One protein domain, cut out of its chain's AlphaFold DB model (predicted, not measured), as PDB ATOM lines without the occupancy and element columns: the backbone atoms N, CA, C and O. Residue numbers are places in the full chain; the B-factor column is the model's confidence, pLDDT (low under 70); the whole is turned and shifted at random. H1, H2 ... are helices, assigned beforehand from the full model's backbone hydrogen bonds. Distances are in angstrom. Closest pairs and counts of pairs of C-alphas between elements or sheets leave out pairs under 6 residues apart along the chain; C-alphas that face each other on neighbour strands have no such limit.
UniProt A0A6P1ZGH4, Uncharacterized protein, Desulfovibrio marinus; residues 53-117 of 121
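AT A GLANCE: This is residues 53 to 117 of the 121 residues of an uncharacterized protein of Desulfovibrio marinus (UniProt A0A6P1ZGH4). One long helix, H2, makes the shaft of an elongated model, with two short helices, H3 and H4, gathered as a small head towards its last residues and a hook of chain at its other end. H3 packs on the last residues of H2, 87 to 91, and H4 follows it, set steeply to H2; in the hook, residues 60 to 65 stick out as a free loop and H1 lies near the first part of H2. The printed part has 65 residues, with four named helices in the order H1, H2, H3, H4 and no named strand; the class is all helix. The whole is loose, with a radius of gyration of the C-alphas of 15.4 A, and its outline is a rod spanning 48 by 20 by 19 A.

IN THESE COORDINATES: H2 is the longest helix, residues 68 to 91, and measures 33.3 A from C-alpha 68 at (166.819, 165.764, 94.024) to C-alpha 91 at (158.421, 179.302, 123.247). After it come H3, residues 95 to 102, 10.3 A long, and H4, residues 106 to 115, 14.2 A long, which ends with C-alpha 115 at (164.916, 182.914, 105.893). Before it stands H1, residues 53 to 59, 10.0 A long, with C-alpha 53 at (150.416, 164.124, 98.552).

HOW THE PARTS SIT: H2 touches H3 with residues 87 to 91 alone; their closest C-alphas are those of Ala 91 and Ala 98, 5.4 A apart. The two run opposite ways at a steep tilt of 51 degrees. H3 and H4 only just touch, with 3 pairs of C-alphas within 8 A, the closest being those of Cys 99 and Arg 106 at 6.3 A. Their lines are about perpendicular, at 84 degrees. H2 and H4 are close but not clearly touching: their closest C-alphas, those of Phe 84 and Leu 113, are 7.1 A apart, and the helices run opposite ways at a steep tilt of 65 degrees. H1 and H2 are near each other, with 5 pairs of C-alphas within 10 A and the closest at 8.2 A. H1 is apart from H3 and from H4. In H1, H2, H3 and H4 every pair of O i and N i+4 is within hydrogen-bond range.

THE WHOLE: The two C-alphas farthest apart are those of Asp 62 and His 96, at 47.6 A, while the first and last printed C-alphas, of Ala 53 and His 117, are 25.3 A apart. The printed part has no cut. The links from H2 to H3 and from H3 to H4 are tight, with 3 residues each; the link from H1 to H2 is short, with 8 residues, and no link is long. The mean pLDDT of the printed part is 87.1, and residues 62 to 63, within the stretch that stands free, are under 70.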
ATOM      1  N   ALA A  53     151.276 164.636  99.612       80.19
ATOM      2  CA  ALA A  53     150.416 164.124  98.552       80.19
ATOM      3  C   ALA A  53     150.717 164.821  97.218       80.19
ATOM      4  O   ALA A  53     150.907 164.136  96.212       80.19
ATOM      5  N   ALA A  54     150.861 166.149  97.216       80.50
ATOM      6  CA  ALA A  54     151.297 166.905  96.044       80.50
ATOM      7  C   ALA A  54     152.718 166.526  95.608       80.50
ATOM      8  O   ALA A  54     152.970 166.381  94.413       80.50
ATOM      9  N   LEU A  55     153.638 166.299  96.556       83.88
ATOM     10  CA  LEU A  55     154.979 165.797  96.235       83.88
ATOM     11  C   LEU A  55     154.920 164.427  95.549       83.88
ATOM     12  O   LEU A  55     155.575 164.225  94.532       83.88
ATOM     13  N   LYS A  56     154.122 163.492  96.074       84.75
ATOM     14  CA  LYS A  56     153.948 162.173  95.457       84.75
ATOM     15  C   LYS A  56     153.376 162.290  94.043       84.75
ATOM     16  O   LYS A  56     153.898 161.668  93.130       84.75
ATOM     17  N   GLN A  57     152.354 163.123  93.852       83.94
ATOM     18  CA  GLN A  57     151.774 163.371  92.531       83.94
ATOM     19  C   GLN A  57     152.770 163.983  91.546       83.94
ATOM     20  O   GLN A  57     152.666 163.711  90.361       83.94
ATOM     21  N   GLU A  58     153.695 164.828  91.999       82.31
ATOM     22  CA  GLU A  58     154.742 165.411  91.154       82.31
ATOM     23  C   GLU A  58     155.794 164.377  90.742       82.31
ATOM     24  O   GLU A  58     156.177 164.336  89.580       82.31
ATOM     25  N   LEU A  59     156.208 163.506  91.666       84.25
ATOM     26  CA  LEU A  59     157.162 162.426  91.386       84.25
ATOM     27  C   LEU A  59     156.568 161.309  90.515       84.25
ATOM     28  O   LEU A  59     157.316 160.629  89.818       84.25
ATOM     29  N   ASP A  60     155.247 161.125  90.560       84.00
ATOM     30  CA  ASP A  60     154.511 160.143  89.758       84.00
ATOM     31  C   ASP A  60     154.194 160.656  88.326       84.00
ATOM     32  O   ASP A  60     153.580 159.924  87.550       84.00
ATOM     33  N   ARG A  61     154.564 161.897  87.950       82.62
ATOM     34  CA  ARG A  61     154.367 162.406  86.575       82.62
ATOM     35  C   ARG A  61     155.409 161.821  85.621       82.62
ATOM     36  O   ARG A  61     156.600 161.845  85.904       82.62
ATOM     37  N   ASP A  62     154.950 161.400  84.443       68.81
ATOM     38  CA  ASP A  62     155.810 160.907  83.354       68.81
ATOM     39  C   ASP A  62     156.621 162.026  82.659       68.81
ATOM     40  O   ASP A  62     157.588 161.758  81.944       68.81
ATOM     41  N   GLU A  63     156.242 163.291  82.866       68.56
ATOM     42  CA  GLU A  63     156.911 164.473  82.315       68.56
ATOM     43  C   GLU A  63     158.049 164.922  83.250       68.56
ATOM     44  O   GLU A  63     157.842 165.766  84.110       68.56
ATOM     45  N   GLU A  64     159.233 164.323  83.076       77.88
ATOM     46  CA  GLU A  64     160.517 164.658  83.728       77.88
ATOM     47  C   GLU A  64     160.526 164.746  85.270       77.88
ATOM     48  O   GLU A  64     160.022 165.672  85.902       77.88
ATOM     49  N   LEU A  65     161.244 163.806  85.896       86.12
ATOM     50  CA  LEU A  65     161.449 163.793  87.343       86.12
ATOM     51  C   LEU A  65     162.246 165.039  87.795       86.12
ATOM     52  O   LEU A  65     163.371 165.234  87.316       86.12
ATOM     53  N   PRO A  66     161.741 165.844  88.751       85.62
ATOM     54  CA  PRO A  66     162.475 166.992  89.272       85.62
ATOM     55  C   PRO A  66     163.787 166.549  89.923       85.62
ATOM     56  O   PRO A  66     163.915 165.440  90.457       85.62
ATOM     57  N   THR A  67     164.792 167.425  89.922       90.06
ATOM     58  CA  THR A  67     166.085 167.062  90.501       90.06
ATOM     59  C   THR A  67     165.960 166.869  92.012       90.06
ATOM     60  O   THR A  67     165.226 167.576  92.709       90.06
ATOM     61  N   PHE A  68     166.771 165.967  92.571       89.62
ATOM     62  CA  PHE A  68     166.819 165.764  94.024       89.62
ATOM     63  C   PHE A  68     167.091 167.070  94.792       89.62
ATOM     64  O   PHE A  68     166.596 167.264  95.902       89.62
ATOM     65  N   LYS A  69     167.864 167.990  94.201       91.94
ATOM     66  CA  LYS A  69     168.176 169.285  94.813       91.94
ATOM     67  C   LYS A  69     166.929 170.159  94.960       91.94
ATOM     68  O   LYS A  69     166.772 170.775  96.014       91.94
ATOM     69  N   GLU A  70     166.075 170.212  93.944       88.69
ATOM     70  CA  GLU A  70     164.833 170.997  93.957       88.69
ATOM     71  C   GLU A  70     163.852 170.422  94.972       88.69
ATOM     72  O   GLU A  70     163.424 171.136  95.880       88.69
ATOM     73  N   VAL A  71     163.612 169.108  94.900       90.06
ATOM     74  CA  VAL A  71     162.717 168.398  95.822       90.06
ATOM     75  C   VAL A  71     163.165 168.586  97.269       90.06
ATOM     76  O   VAL A  71     162.380 169.009  98.115       90.06
ATOM     77  N   ARG A  72     164.449 168.343  97.565       91.56
ATOM     78  CA  ARG A  72     164.992 168.507  98.919       91.56
ATOM     79  C   ARG A  72     164.835 169.936  99.419       91.56
ATOM     80  O   ARG A  72     164.458 170.123 100.567       91.56
ATOM     81  N   THR A  73     165.157 170.932  98.594       90.25
ATOM     82  CA  THR A  73     165.086 172.341  99.011       90.25
ATOM     83  C   THR A  73     163.651 172.725  99.354       90.25
ATOM     84  O   THR A  73     163.416 173.276 100.424       90.25
ATOM     85  N   ARG A  74     162.687 172.343  98.507       87.56
ATOM     86  CA  ARG A  74     161.262 172.603  98.733       87.56
ATOM     87  C   ARG A  74     160.746 171.945 100.013       87.56
ATOM     88  O   ARG A  74     160.193 172.629 100.867       87.56
ATOM     89  N   VAL A  75     160.984 170.642 100.179       88.94
ATOM     90  CA  VAL A  75     160.506 169.881 101.349       88.94
ATOM     91  C   VAL A  75     161.150 170.383 102.641       88.94
ATOM     92  O   VAL A  75     160.465 170.544 103.647       88.94
ATOM     93  N   VAL A  76     162.457 170.661 102.624       90.44
ATOM     94  CA  VAL A  76     163.150 171.223 103.791       90.44
ATOM     95  C   VAL A  76     162.573 172.590 104.147       90.44
ATOM     96  O   VAL A  76     162.314 172.832 105.320       90.44
ATOM     97  N   ASP A  77     162.312 173.457 103.168       89.25
ATOM     98  CA  ASP A  77     161.733 174.777 103.424       89.25
ATOM     99  C   ASP A  77     160.318 174.698 104.020       89.25
ATOM    100  O   ASP A  77     159.986 175.473 104.919       89.25
ATOM    101  N   GLU A  78     159.483 173.773 103.542       86.94
ATOM    102  CA  GLU A  78     158.139 173.533 104.087       86.94
ATOM    103  C   GLU A  78     158.196 173.024 105.535       86.94
ATOM    104  O   GLU A  78     157.520 173.564 106.415       86.94
ATOM    105  N   VAL A  79     159.049 172.031 105.810       88.69
ATOM    106  CA  VAL A  79     159.216 171.458 107.153       88.69
ATOM    107  C   VAL A  79     159.820 172.472 108.125       88.69
ATOM    108  O   VAL A  79     159.366 172.568 109.266       88.69
ATOM    109  N   GLU A  80     160.819 173.245 107.694       91.06
ATOM    110  CA  GLU A  80     161.415 174.304 108.511       91.06
ATOM    111  C   GLU A  80     160.357 175.346 108.901       91.06
ATOM    112  O   GLU A  80     160.264 175.685 110.082       91.06
ATOM    113  N   ARG A  81     159.519 175.808 107.958       87.25
ATOM    114  CA  ARG A  81     158.415 176.735 108.268       87.25
ATOM    115  C   ARG A  81     157.479 176.176 109.330       87.25
ATOM    116  O   ARG A  81     157.257 176.849 110.332       87.25
ATOM    117  N   LEU A  82     156.985 174.950 109.146       86.50
ATOM    118  CA  LEU A  82     156.111 174.293 110.124       86.50
ATOM    119  C   LEU A  82     156.761 174.244 111.510       86.50
ATOM    120  O   LEU A  82     156.146 174.619 112.511       86.50
ATOM    121  N   TYR A  83     158.001 173.757 111.565       90.31
ATOM    122  CA  TYR A  83     158.709 173.568 112.820       90.31
ATOM    123  C   TYR A  83     158.901 174.896 113.551       90.31
ATOM    124  O   TYR A  83     158.590 174.988 114.739       90.31
ATOM    125  N   PHE A  84     159.374 175.934 112.854       89.25
ATOM    126  CA  PHE A  84     159.641 177.225 113.478       89.25
ATOM    127  C   PHE A  84     158.372 177.964 113.883       89.25
ATOM    128  O   PHE A  84     158.378 178.572 114.947       89.25
ATOM    129  N   THR A  85     157.280 177.869 113.125       86.31
ATOM    130  CA  THR A  85     155.990 178.413 113.572       86.31
ATOM    131  C   THR A  85     155.572 177.784 114.901       86.31
ATOM    132  O   THR A  85     155.368 178.496 115.881       86.31
ATOM    133  N   ARG A  86     155.585 176.448 114.993       86.69
ATOM    134  CA  ARG A  86     155.216 175.741 116.229       86.69
ATOM    135  C   ARG A  86     156.196 175.995 117.380       86.69
ATOM    136  O   ARG A  86     155.790 176.037 118.540       86.69
ATOM    137  N   LEU A  87     157.484 176.157 117.073       88.75
ATOM    138  CA  LEU A  87     158.508 176.518 118.052       88.75
ATOM    139  C   LEU A  87     158.222 177.893 118.662       88.75
ATOM    140  O   LEU A  87     158.345 178.041 119.873       88.75
ATOM    141  N   LEU A  88     157.841 178.879 117.847       85.44
ATOM    142  CA  LEU A  88     157.519 180.227 118.319       85.44
ATOM    143  C   LEU A  88     156.285 180.231 119.223       85.44
ATOM    144  O   LEU A  88     156.321 180.861 120.280       85.44
ATOM    145  N   ASP A  89     155.248 179.477 118.855       84.25
ATOM    146  CA  ASP A  89     154.039 179.330 119.673       84.25
ATOM    147  C   ASP A  89     154.351 178.666 121.021       84.25
ATOM    148  O   ASP A  89     153.894 179.116 122.072       84.25
ATOM    149  N   SER A  90     155.184 177.619 121.006       83.38
ATOM    150  CA  SER A  90     155.596 176.904 122.218       83.38
ATOM    151  C   SER A  90     156.544 177.713 123.103       83.38
ATOM    152  O   SER A  90     156.507 177.551 124.319       83.38
ATOM    153  N   ALA A  91     157.425 178.525 122.514       85.62
ATOM    154  CA  ALA A  91     158.421 179.302 123.247       85.62
ATOM    155  C   ALA A  91     157.871 180.641 123.766       85.62
ATOM    156  O   ALA A  91     158.557 181.315 124.526       85.62
ATOM    157  N   GLN A  92     156.663 181.050 123.351       80.00
ATOM    158  CA  GLN A  92     156.015 182.310 123.753       80.00
ATOM    159  C   GLN A  92     156.904 183.563 123.590       80.00
ATOM    160  O   GLN A  92     156.794 184.515 124.356       80.00
ATOM    161  N   GLY A  93     157.796 183.574 122.595       74.12
ATOM    162  CA  GLY A  93     158.746 184.674 122.375       74.12
ATOM    163  C   GLY A  93     160.071 184.561 123.145       74.12
ATOM    164  O   GLY A  93     160.985 185.344 122.893       74.12
ATOM    165  N   ASP A  94     160.245 183.562 124.016       85.81
ATOM    166  CA  ASP A  94     161.512 183.339 124.713       85.81
ATOM    167  C   ASP A  94     162.557 182.707 123.778       85.81
ATOM    168  O   ASP A  94     162.500 181.539 123.383       85.81
ATOM    169  N   GLN A  95     163.574 183.499 123.442       85.44
ATOM    170  CA  GLN A  95     164.687 183.070 122.607       85.44
ATOM    171  C   GLN A  95     165.513 181.935 123.239       85.44
ATOM    172  O   GLN A  95     166.010 181.064 122.520       85.44
ATOM    173  N   HIS A  96     165.720 181.955 124.557       88.00
ATOM    174  CA  HIS A  96     166.473 180.912 125.248       88.00
ATOM    175  C   HIS A  96     165.734 179.586 125.179       88.00
ATOM    176  O   HIS A  96     166.348 178.565 124.869       88.00
ATOM    177  N   GLU A  97     164.423 179.626 125.394       90.25
ATOM    178  CA  GLU A  97     163.580 178.443 125.310       90.25
ATOM    179  C   GLU A  97     163.502 177.916 123.875       90.25
ATOM    180  O   GLU A  97     163.696 176.723 123.642       90.25
ATOM    181  N   ALA A  98     163.371 178.804 122.885       89.88
ATOM    182  CA  ALA A  98     163.431 178.429 121.475       89.88
ATOM    183  C   ALA A  98     164.768 177.757 121.107       89.88
ATOM    184  O   ALA A  98     164.777 176.740 120.411       89.88
ATOM    185  N   CYS A  99     165.908 178.264 121.595       92.38
ATOM    186  CA  CYS A  99     167.216 177.626 121.391       92.38
ATOM    187  C   CYS A  99     167.305 176.267 122.102       92.38
ATOM    188  O   CYS A  99     167.832 175.312 121.535       92.38
ATOM    189  N   ARG A 100     166.776 176.158 123.327       94.00
ATOM    190  CA  ARG A 100     166.784 174.921 124.121       94.00
ATOM    191  C   ARG A 100     165.953 173.820 123.463       94.00
ATOM    192  O   ARG A 100     166.418 172.689 123.375       94.00
ATOM    193  N   VAL A 101     164.749 174.153 122.997       92.56
ATOM    194  CA  VAL A 101     163.824 173.212 122.348       92.56
ATOM    195  C   VAL A 101     164.314 172.825 120.951       92.56
ATOM    196  O   VAL A 101     164.216 171.659 120.577       92.56
ATOM    197  N   SER A 102     164.883 173.770 120.195       90.56
ATOM    198  CA  SER A 102     165.413 173.490 118.852       90.56
ATOM    199  C   SER A 102     166.801 172.859 118.823       90.56
ATOM    200  O   SER A 102     167.191 172.301 117.800       90.56
ATOM    201  N   GLY A 103     167.567 172.955 119.912       93.69
ATOM    202  CA  GLY A 103     168.973 172.548 119.937       93.69
ATOM    203  C   GLY A 103     169.870 173.396 119.027       93.69
ATOM    204  O   GLY A 103     171.015 173.026 118.767       93.69
ATOM    205  N   LEU A 104     169.365 174.524 118.517       93.19
ATOM    206  CA  LEU A 104     170.099 175.409 117.624       93.19
ATOM    207  C   LEU A 104     170.862 176.476 118.406       93.19
ATOM    208  O   LEU A 104     170.426 176.967 119.449       93.19
ATOM    209  N   SER A 105     171.995 176.898 117.845       93.31
ATOM    210  CA  SER A 105     172.651 178.118 118.304       93.31
ATOM    211  C   SER A 105     171.773 179.334 117.996       93.31
ATOM    212  O   SER A 105     171.019 179.348 117.022       93.31
ATOM    213  N   ARG A 106     171.926 180.403 118.783       90.00
ATOM    214  CA  ARG A 106     171.196 181.664 118.570       90.00
ATOM    215  C   ARG A 106     171.365 182.216 117.156       90.00
ATOM    216  O   ARG A 106     170.390 182.641 116.549       90.00
ATOM    217  N   ALA A 107     172.591 182.194 116.632       91.94
ATOM    218  CA  ALA A 107     172.883 182.673 115.282       91.94
ATOM    219  C   ALA A 107     172.113 181.862 114.231       91.94
ATOM    220  O   ALA A 107     171.421 182.439 113.396       91.94
ATOM    221  N   ARG A 108     172.153 180.525 114.334       92.69
ATOM    222  CA  ARG A 108     171.463 179.646 113.388       92.69
ATOM    223  C   ARG A 108     169.943 179.776 113.472       92.69
ATOM    224  O   ARG A 108     169.276 179.763 112.441       92.69
ATOM    225  N   LEU A 109     169.410 179.931 114.683       90.62
ATOM    226  CA  LEU A 109     167.989 180.184 114.904       90.62
ATOM    227  C   LEU A 109     167.553 181.468 114.185       90.62
ATOM    228  O   LEU A 109     166.606 181.433 113.407       90.62
ATOM    229  N   TYR A 110     168.269 182.580 114.369       90.56
ATOM    230  CA  TYR A 110     167.923 183.841 113.704       90.56
ATOM    231  C   TYR A 110     168.073 183.799 112.184       90.56
ATOM    232  O   TYR A 110     167.254 184.391 111.483       90.56
ATOM    233  N   GLU A 111     169.083 183.106 111.659       91.69
ATOM    234  CA  GLU A 111     169.220 182.895 110.215       91.69
ATOM    235  C   GLU A 111     167.995 182.188 109.626       91.69
ATOM    236  O   GLU A 111     167.464 182.626 108.605       91.69
ATOM    237  N   LEU A 112     167.540 181.114 110.277       90.62
ATOM    238  CA  LEU A 112     166.402 180.316 109.819       90.62
ATOM    239  C   LEU A 112     165.074 181.058 109.987       90.62
ATOM    240  O   LEU A 112     164.255 181.049 109.072       90.62
ATOM    241  N   LEU A 113     164.890 181.772 111.098       89.12
ATOM    242  CA  LEU A 113     163.731 182.641 111.295       89.12
ATOM    243  C   LEU A 113     163.669 183.727 110.212       89.12
ATOM    244  O   LEU A 113     162.635 183.901 109.569       89.12
ATOM    245  N   LYS A 114     164.798 184.385 109.917       89.75
ATOM    246  CA  LYS A 114     164.883 185.399 108.859       89.75
ATOM    247  C   LYS A 114     164.609 184.816 107.471       89.75
ATOM    248  O   LYS A 114     163.888 185.445 106.701       89.75
ATOM    249  N   LYS A 115     165.159 183.635 107.157       90.00
ATOM    250  CA  LYS A 115     164.916 182.914 105.893       90.00
ATOM    251  C   LYS A 115     163.422 182.686 105.653       90.00
ATOM    252  O   LYS A 115     162.967 182.787 104.519       90.00
ATOM    253  N   HIS A 116     162.670 182.420 106.718       86.75
ATOM    254  CA  HIS A 116     161.238 182.126 106.657       86.75
ATOM    255  C   HIS A 116     160.334 183.317 106.985       86.75
ATOM    256  O   HIS A 116     159.126 183.138 107.096       86.75
ATOM    257  N   HIS A 117     160.893 184.527 107.106       84.62
ATOM    258  CA  HIS A 117     160.166 185.746 107.483       84.62
ATOM    259  C   HIS A 117     159.399 185.633 108.812       84.62
ATOM    260  O   HIS A 117     158.375 186.284 109.012       84.62
TER     261      HIS A 117